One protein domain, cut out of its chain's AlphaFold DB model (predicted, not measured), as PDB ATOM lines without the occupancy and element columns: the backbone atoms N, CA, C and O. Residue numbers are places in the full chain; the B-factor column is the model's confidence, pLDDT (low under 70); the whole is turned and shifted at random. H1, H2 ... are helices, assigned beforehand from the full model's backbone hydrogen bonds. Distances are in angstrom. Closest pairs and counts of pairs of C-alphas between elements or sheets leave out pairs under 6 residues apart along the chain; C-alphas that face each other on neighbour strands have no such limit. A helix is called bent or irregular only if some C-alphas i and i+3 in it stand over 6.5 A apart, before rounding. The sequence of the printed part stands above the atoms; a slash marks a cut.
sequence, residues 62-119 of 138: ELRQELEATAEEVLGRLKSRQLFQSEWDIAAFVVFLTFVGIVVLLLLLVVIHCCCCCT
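AT A GLANCE: This is residues 62 to 119 of the 138 residues of the protein "small integral membrane protein 22 isoform X2" of Mesocricetus auratus (UniProt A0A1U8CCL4). Two helices make an open V with arms of unequal length: the chain runs along H1 to a blunt turn, residues 81 to 86, then folds back along the much longer H2. The space between the two arms is empty, and H2 makes the longest axis. The printed part has 58 residues, with two named helices, H1 then H2, and no named strand; the class is all helix. The whole is extended, with a radius of gyration of the C-alphas of 16.4 A, and only just flat, spanning 50 by 33 by 8 A.

HOW THE PARTS SIT: The first helix, H1, holds residues 62 to 80, and the second, H2, holds residues 87 to 118. The link from H1 to H2 has 6 residues and is short. H1 and H2 are apart, with no C-alpha of the one within 8 A of the other. Residues 62 to 81, of which 62 to 80 belong to H1, stand free. Residues 84 to 89, of which 87 to 89 belong to H2, stand free, and so do residues 94 to 119, of which 94 to 118 belong to H2. In H1 and H2 every O i to N i+4 pair is within hydrogen-bond range.

IN THESE COORDINATES: H1 begins with C-alpha 62 at (225.246, 103.286, 224.658) and is 26.4 A from first to last C-alpha. H2 begins with C-alpha 87 at (238.547, 136.238, 215.380), ends with C-alpha 118 at (219.735, 101.331, 191.979) and is 46.0 A long by the same measure. Neither helix is bent.

THE WHOLE: The two C-alphas farthest apart are those of Gln 85 and Thr 119, at 50.7 A. The C-alphas of Glu 62 and Thr 119, the first and last printed, are 32.7 A apart. The printed part has no cut. The mean pLDDT of the printed part is 80.4; residues 79 to 86 and 116 to 119 are under 70, where the model's confidence is low.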
ATOM      1  N   GLU A  62     223.815 103.466 224.351       79.81
ATOM      2  CA  GLU A  62     225.246 103.286 224.658       79.81
ATOM      3  C   GLU A  62     226.136 103.990 223.622       79.81
ATOM      4  O   GLU A  62     227.061 104.701 224.004       79.81
ATOM      5  N   LEU A  63     225.831 103.894 222.317       79.44
ATOM      6  CA  LEU A  63     226.568 104.654 221.298       79.44
ATOM      7  C   LEU A  63     226.364 106.157 221.459       79.44
ATOM      8  O   LEU A  63     227.292 106.911 221.205       79.44
ATOM      9  N   ARG A  64     225.175 106.609 221.872       79.94
ATOM     10  CA  ARG A  64     224.923 108.024 222.162       79.94
ATOM     11  C   ARG A  64     225.747 108.492 223.353       79.94
ATOM     12  O   ARG A  64     226.392 109.521 223.228       79.94
ATOM     13  N   GLN A  65     225.794 107.731 224.446       87.12
ATOM     14  CA  GLN A  65     226.622 108.072 225.607       87.12
ATOM     15  C   GLN A  65     228.119 108.085 225.274       87.12
ATOM     16  O   GLN A  65     228.817 109.016 225.667       87.12
ATOM     17  N   GLU A  66     228.610 107.111 224.505       85.06
ATOM     18  CA  GLU A  66     230.004 107.069 224.040       85.06
ATOM     19  C   GLU A  66     230.323 108.230 223.082       85.06
ATOM     20  O   GLU A  66     231.388 108.847 223.172       85.06
ATOM     21  N   LEU A  67     229.394 108.573 222.180       85.06
ATOM     22  CA  LEU A  67     229.548 109.689 221.246       85.06
ATOM     23  C   LEU A  67     229.498 111.039 221.971       85.06
ATOM     24  O   LEU A  67     230.270 111.923 221.624       85.06
ATOM     25  N   GLU A  68     228.630 111.192 222.974       85.62
ATOM     26  CA  GLU A  68     228.528 112.385 223.823       85.62
ATOM     27  C   GLU A  68     229.782 112.561 224.685       85.62
ATOM     28  O   GLU A  68     230.355 113.647 224.698       85.62
ATOM     29  N   ALA A  69     230.272 111.496 225.328       88.44
ATOM     30  CA  ALA A  69     231.509 111.538 226.107       88.44
ATOM     31  C   ALA A  69     232.719 111.872 225.224       88.44
ATOM     32  O   ALA A  69     233.530 112.736 225.563       88.44
ATOM     33  N   THR A  70     232.803 111.243 224.049       83.25
ATOM     34  CA  THR A  70     233.858 111.537 223.075       83.25
ATOM     35  C   THR A  70     233.735 112.970 222.570       83.25
ATOM     36  O   THR A  70     234.742 113.668 222.511       83.25
ATOM     37  N   ALA A  71     232.525 113.433 222.243       81.94
ATOM     38  CA  ALA A  71     232.266 114.791 221.782       81.94
ATOM     39  C   ALA A  71     232.663 115.821 222.840       81.94
ATOM     40  O   ALA A  71     233.400 116.737 222.510       81.94
ATOM     41  N   GLU A  72     232.263 115.659 224.099       84.69
ATOM     42  CA  GLU A  72     232.665 116.541 225.202       84.69
ATOM     43  C   GLU A  72     234.187 116.543 225.401       84.69
ATOM     44  O   GLU A  72     234.777 117.595 225.646       84.69
ATOM     45  N   GLU A  73     234.861 115.405 225.215       85.50
ATOM     46  CA  GLU A  73     236.316 115.345 225.307       85.50
ATOM     47  C   GLU A  73     237.010 116.032 224.118       85.50
ATOM     48  O   GLU A  73     237.895 116.867 224.327       85.50
ATOM     49  N   VAL A  74     236.613 115.773 222.865       81.56
ATOM     50  CA  VAL A  74     237.211 116.479 221.715       81.56
ATOM     51  C   VAL A  74     236.807 117.947 221.664       81.56
ATOM     52  O   VAL A  74     237.673 118.779 221.401       81.56
ATOM     53  N   LEU A  75     235.555 118.305 221.964       75.44
ATOM     54  CA  LEU A  75     235.104 119.698 222.057       75.44
ATOM     55  C   LEU A  75     235.784 120.401 223.226       75.44
ATOM     56  O   LEU A  75     236.213 121.538 223.063       75.44
ATOM     57  N   GLY A  76     235.957 119.737 224.367       75.50
ATOM     58  CA  GLY A  76     236.708 120.257 225.507       75.50
ATOM     59  C   GLY A  76     238.166 120.528 225.146       75.50
ATOM     60  O   GLY A  76     238.708 121.588 225.474       75.50
ATOM     61  N   ARG A  77     238.794 119.632 224.375       70.88
ATOM     62  CA  ARG A  77     240.172 119.804 223.887       70.88
ATOM     63  C   ARG A  77     240.299 120.848 222.778       70.88
ATOM     64  O   ARG A  77     241.294 121.568 222.766       70.88
ATOM     65  N   LEU A  78     239.313 120.977 221.894       70.62
ATOM     66  CA  LEU A  78     239.239 122.019 220.860       70.62
ATOM     67  C   LEU A  78     238.996 123.402 221.486       70.62
ATOM     68  O   LEU A  78     239.690 124.364 221.168       70.62
ATOM     69  N   LYS A  79     238.081 123.487 222.455       67.12
ATOM     70  CA  LYS A  79     237.762 124.695 223.231       67.12
ATOM     71  C   LYS A  79     238.942 125.153 224.091       67.12
ATOM     72  O   LYS A  79     239.181 126.351 224.212       67.12
ATOM     73  N   SER A  80     239.689 124.213 224.672       66.25
ATOM     74  CA  SER A  80     240.881 124.493 225.483       66.25
ATOM     75  C   SER A  80     242.079 124.976 224.651       66.25
ATOM     76  O   SER A  80     242.889 125.758 225.150       66.25
ATOM     77  N   ARG A  81     242.201 124.557 223.384       62.59
ATOM     78  CA  ARG A  81     243.373 124.805 222.521       62.59
ATOM     79  C   ARG A  81     243.297 126.077 221.666       62.59
ATOM     80  O   ARG A  81     243.742 126.067 220.534       62.59
ATOM     81  N   GLN A  82     242.838 127.200 222.210       54.50
ATOM     82  CA  GLN A  82     242.957 128.509 221.535       54.50
ATOM     83  C   GLN A  82     242.100 128.751 220.272       54.50
ATOM     84  O   GLN A  82     242.388 129.707 219.559       54.50
ATOM     85  N   LEU A  83     240.968 128.064 220.057       55.78
ATOM     86  CA  LEU A  83     239.967 128.519 219.057       55.78
ATOM     87  C   LEU A  83     239.378 129.923 219.363       55.78
ATOM     88  O   LEU A  83     238.535 130.432 218.631       55.78
ATOM     89  N   PHE A  84     239.806 130.552 220.465       52.28
ATOM     90  CA  PHE A  84     239.328 131.837 220.971       52.28
ATOM     91  C   PHE A  84     240.401 132.934 221.046       52.28
ATOM     92  O   PHE A  84     240.140 133.969 221.652       52.28
ATOM     93  N   GLN A  85     241.605 132.751 220.485       56.62
ATOM     94  CA  GLN A  85     242.638 133.797 220.601       56.62
ATOM     95  C   GLN A  85     242.603 134.844 219.475       56.62
ATOM     96  O   GLN A  85     243.139 135.936 219.645       56.62
ATOM     97  N   SER A  86     241.961 134.540 218.345       67.38
ATOM     98  CA  SER A  86     241.840 135.448 217.203       67.38
ATOM     99  C   SER A  86     240.518 135.210 216.479       67.38
ATOM    100  O   SER A  86     240.198 134.075 216.126       67.38
ATOM    101  N   GLU A  87     239.771 136.279 216.199       75.31
ATOM    102  CA  GLU A  87     238.547 136.238 215.380       75.31
ATOM    103  C   GLU A  87     238.800 135.665 213.970       75.31
ATOM    104  O   GLU A  87     237.891 135.161 213.314       75.31
ATOM    105  N   TRP A  88     240.051 135.673 213.508       82.50
ATOM    106  CA  TRP A  88     240.438 135.074 212.233       82.50
ATOM    107  C   TRP A  88     240.517 133.545 212.282       82.50
ATOM    108  O   TRP A  88     240.234 132.892 211.279       82.50
ATOM    109  N   ASP A  89     240.862 132.969 213.435       81.25
ATOM    110  CA  ASP A  89     240.970 131.516 213.606       81.25
ATOM    111  C   ASP A  89     239.578 130.870 213.625       81.25
ATOM    112  O   ASP A  89     239.333 129.876 212.940       81.25
ATOM    113  N   ILE A  90     238.612 131.523 214.284       81.75
ATOM    114  CA  ILE A  90     237.218 131.066 214.277       81.75
ATOM    115  C   ILE A  90     236.585 131.205 212.890       81.75
ATOM    116  O   ILE A  90     235.855 130.313 212.459       81.75
ATOM    117  N   ALA A  91     236.906 132.272 212.149       86.62
ATOM    118  CA  ALA A  91     236.455 132.435 210.770       86.62
ATOM    119  C   ALA A  91     237.012 131.323 209.867       86.62
ATOM    120  O   ALA A  91     236.254 130.681 209.137       86.62
ATOM    121  N   ALA A  92     238.315 131.039 209.958       86.00
ATOM    122  CA  ALA A  92     238.945 129.951 209.215       86.00
ATOM    123  C   ALA A  92     238.345 128.582 209.584       86.00
ATOM    124  O   ALA A  92     238.066 127.768 208.701       86.00
ATOM    125  N   PHE A  93     238.074 128.351 210.869       84.06
ATOM    126  CA  PHE A  93     237.456 127.124 211.360       84.06
ATOM    127  C   PHE A  93     236.021 126.941 210.853       84.06
ATOM    128  O   PHE A  93     235.673 125.859 210.383       84.06
ATOM    129  N   VAL A  94     235.193 127.990 210.871       87.81
ATOM    130  CA  VAL A  94     233.824 127.949 210.330       87.81
ATOM    131  C   VAL A  94     233.837 127.669 208.829       87.81
ATOM    132  O   VAL A  94     233.049 126.849 208.358       87.81
ATOM    133  N   VAL A  95     234.749 128.286 208.072       92.56
ATOM    134  CA  VAL A  95     234.902 128.016 206.634       92.56
ATOM    135  C   VAL A  95     235.329 126.566 206.398       92.56
ATOM    136  O   VAL A  95     234.749 125.890 205.548       92.56
ATOM    137  N   PHE A  96     236.286 126.056 207.178       89.56
ATOM    138  CA  PHE A  96     236.739 124.670 207.094       89.56
ATOM    139  C   PHE A  96     235.621 123.671 207.421       89.56
ATOM    140  O   PHE A  96     235.376 122.747 206.646       89.56
ATOM    141  N   LEU A  97     234.892 123.876 208.521       89.06
ATOM    142  CA  LEU A  97     233.752 123.039 208.893       89.06
ATOM    143  C   LEU A  97     232.632 123.099 207.858       89.06
ATOM    144  O   LEU A  97     232.032 122.074 207.553       89.06
ATOM    145  N   THR A  98     232.369 124.275 207.294       93.12
ATOM    146  CA  THR A  98     231.380 124.433 206.222       93.12
ATOM    147  C   THR A  98     231.812 123.658 204.981       93.12
ATOM    148  O   THR A  98     231.004 122.939 204.402       93.12
ATOM    149  N   PHE A  99     233.088 123.730 204.597       95.81
ATOM    150  CA  PHE A  99     233.622 122.976 203.466       95.81
ATOM    151  C   PHE A  99     233.507 121.465 203.684       95.81
ATOM    152  O   PHE A  99     232.911 120.768 202.864       95.81
ATOM    153  N   VAL A 100     234.013 120.959 204.811       93.62
ATOM    154  CA  VAL A 100     233.929 119.532 205.157       93.62
ATOM    155  C   VAL A 100     232.469 119.088 205.263       93.62
ATOM    156  O   VAL A 100     232.105 118.051 204.718       93.62
ATOM    157  N   GLY A 101     231.616 119.894 205.894       94.12
ATOM    158  CA  GLY A 101     230.187 119.633 206.033       94.12
ATOM    159  C   GLY A 101     229.473 119.545 204.687       94.12
ATOM    160  O   GLY A 101     228.733 118.594 204.460       94.12
ATOM    161  N   ILE A 102     229.735 120.475 203.764       96.06
ATOM    162  CA  ILE A 102     229.182 120.439 202.403       96.06
ATOM    163  C   ILE A 102     229.691 119.211 201.645       96.06
ATOM    164  O   ILE A 102     228.897 118.548 200.985       96.06
ATOM    165  N   VAL A 103     230.980 118.870 201.746       96.31
ATOM    166  CA  VAL A 103     231.549 117.678 201.092       96.31
ATOM    167  C   VAL A 103     230.894 116.400 201.618       96.31
ATOM    168  O   VAL A 103     230.473 115.562 200.823       96.31
ATOM    169  N   VAL A 104     230.754 116.262 202.939       95.00
ATOM    170  CA  VAL A 104     230.082 115.114 203.566       95.00
ATOM    171  C   VAL A 104     228.603 115.076 203.182       95.00
ATOM    172  O   VAL A 104     228.098 114.010 202.837       95.00
ATOM    173  N   LEU A 105     227.914 116.220 203.179       93.31
ATOM    174  CA  LEU A 105     226.513 116.321 202.775       93.31
ATOM    175  C   LEU A 105     226.320 115.935 201.305       93.31
ATOM    176  O   LEU A 105     225.420 115.161 200.993       93.31
ATOM    177  N   LEU A 106     227.170 116.429 200.402       93.19
ATOM    178  CA  LEU A 106     227.157 116.068 198.983       93.19
ATOM    179  C   LEU A 106     227.422 114.576 198.796       93.19
ATOM    180  O   LEU A 106     226.697 113.922 198.052       93.19
ATOM    181  N   LEU A 107     228.419 114.024 199.490       93.75
ATOM    182  CA  LEU A 107     228.727 112.598 199.437       93.75
ATOM    183  C   LEU A 107     227.535 111.765 199.923       93.75
ATOM    184  O   LEU A 107     227.140 110.810 199.259       93.75
ATOM    185  N   LEU A 108     226.915 112.163 201.034       91.69
ATOM    186  CA  LEU A 108     225.722 111.516 201.572       91.69
ATOM    187  C   LEU A 108     224.546 111.593 200.590       91.69
ATOM    188  O   LEU A 108     223.897 110.581 200.339       91.69
ATOM    189  N   LEU A 109     224.296 112.759 199.990       88.44
ATOM    190  CA  LEU A 109     223.258 112.938 198.973       88.44
ATOM    191  C   LEU A 109     223.509 112.064 197.744       88.44
ATOM    192  O   LEU A 109     222.571 111.458 197.234       88.44
ATOM    193  N   VAL A 110     224.758 111.949 197.291       91.56
ATOM    194  CA  VAL A 110     225.137 111.063 196.183       91.56
ATOM    195  C   VAL A 110     224.896 109.603 196.548       91.56
ATOM    196  O   VAL A 110     224.349 108.865 195.731       91.56
ATOM    197  N   VAL A 111     225.249 109.184 197.765       88.19
ATOM    198  CA  VAL A 111     224.983 107.822 198.247       88.19
ATOM    199  C   VAL A 111     223.481 107.555 198.274       88.19
ATOM    200  O   VAL A 111     223.043 106.557 197.713       88.19
ATOM    201  N   ILE A 112     222.677 108.458 198.840       86.62
ATOM    202  CA  ILE A 112     221.214 108.317 198.879       86.62
ATOM    203  C   ILE A 112     220.649 108.255 197.458       86.62
ATOM    204  O   ILE A 112     219.912 107.330 197.132       86.62
ATOM    205  N   HIS A 113     221.031 109.186 196.585       84.69
ATOM    206  CA  HIS A 113     220.544 109.240 195.209       84.69
ATOM    207  C   HIS A 113     220.948 107.988 194.413       84.69
ATOM    208  O   HIS A 113     220.121 107.402 193.721       84.69
ATOM    209  N   CYS A 114     222.185 107.509 194.565       79.25
ATOM    210  CA  CYS A 114     222.659 106.269 193.951       79.25
ATOM    211  C   CYS A 114     221.896 105.044 194.482       79.25
ATOM    212  O   CYS A 114     221.397 104.239 193.697       79.25
ATOM    213  N   CYS A 115     221.720 104.926 195.800       73.50
ATOM    214  CA  CYS A 115     220.979 103.828 196.423       73.50
ATOM    215  C   CYS A 115     219.489 103.824 196.025       73.50
ATOM    216  O   CYS A 115     218.915 102.758 195.782       73.50
ATOM    217  N   CYS A 116     218.867 104.999 195.888       65.69
ATOM    218  CA  CYS A 116     217.488 105.145 195.423       65.69
ATOM    219  C   CYS A 116     217.337 104.837 193.920       65.69
ATOM    220  O   CYS A 116     216.363 104.195 193.528       65.69
ATOM    221  N   CYS A 117     218.300 105.218 193.074       59.50
ATOM    222  CA  CYS A 117     218.283 104.901 191.640       59.50
ATOM    223  C   CYS A 117     218.577 103.420 191.342       59.50
ATOM    224  O   CYS A 117     218.020 102.866 190.392       59.50
ATOM    225  N   CYS A 118     219.400 102.750 192.153       56.91
ATOM    226  CA  CYS A 118     219.735 101.331 191.979       56.91
ATOM    227  C   CYS A 118     218.586 100.367 192.343       56.91
ATOM    228  O   CYS A 118     218.629  99.204 191.947       56.91
ATOM    229  N   THR A 119     217.544 100.841 193.039       52.81
ATOM    230  CA  THR A 119     216.345 100.051 193.401       52.81
ATOM    231  C   THR A 119     215.190 100.219 192.397       52.81
ATOM    232  O   THR A 119     214.116  99.650 192.573       52.81
TER     233      THR A 119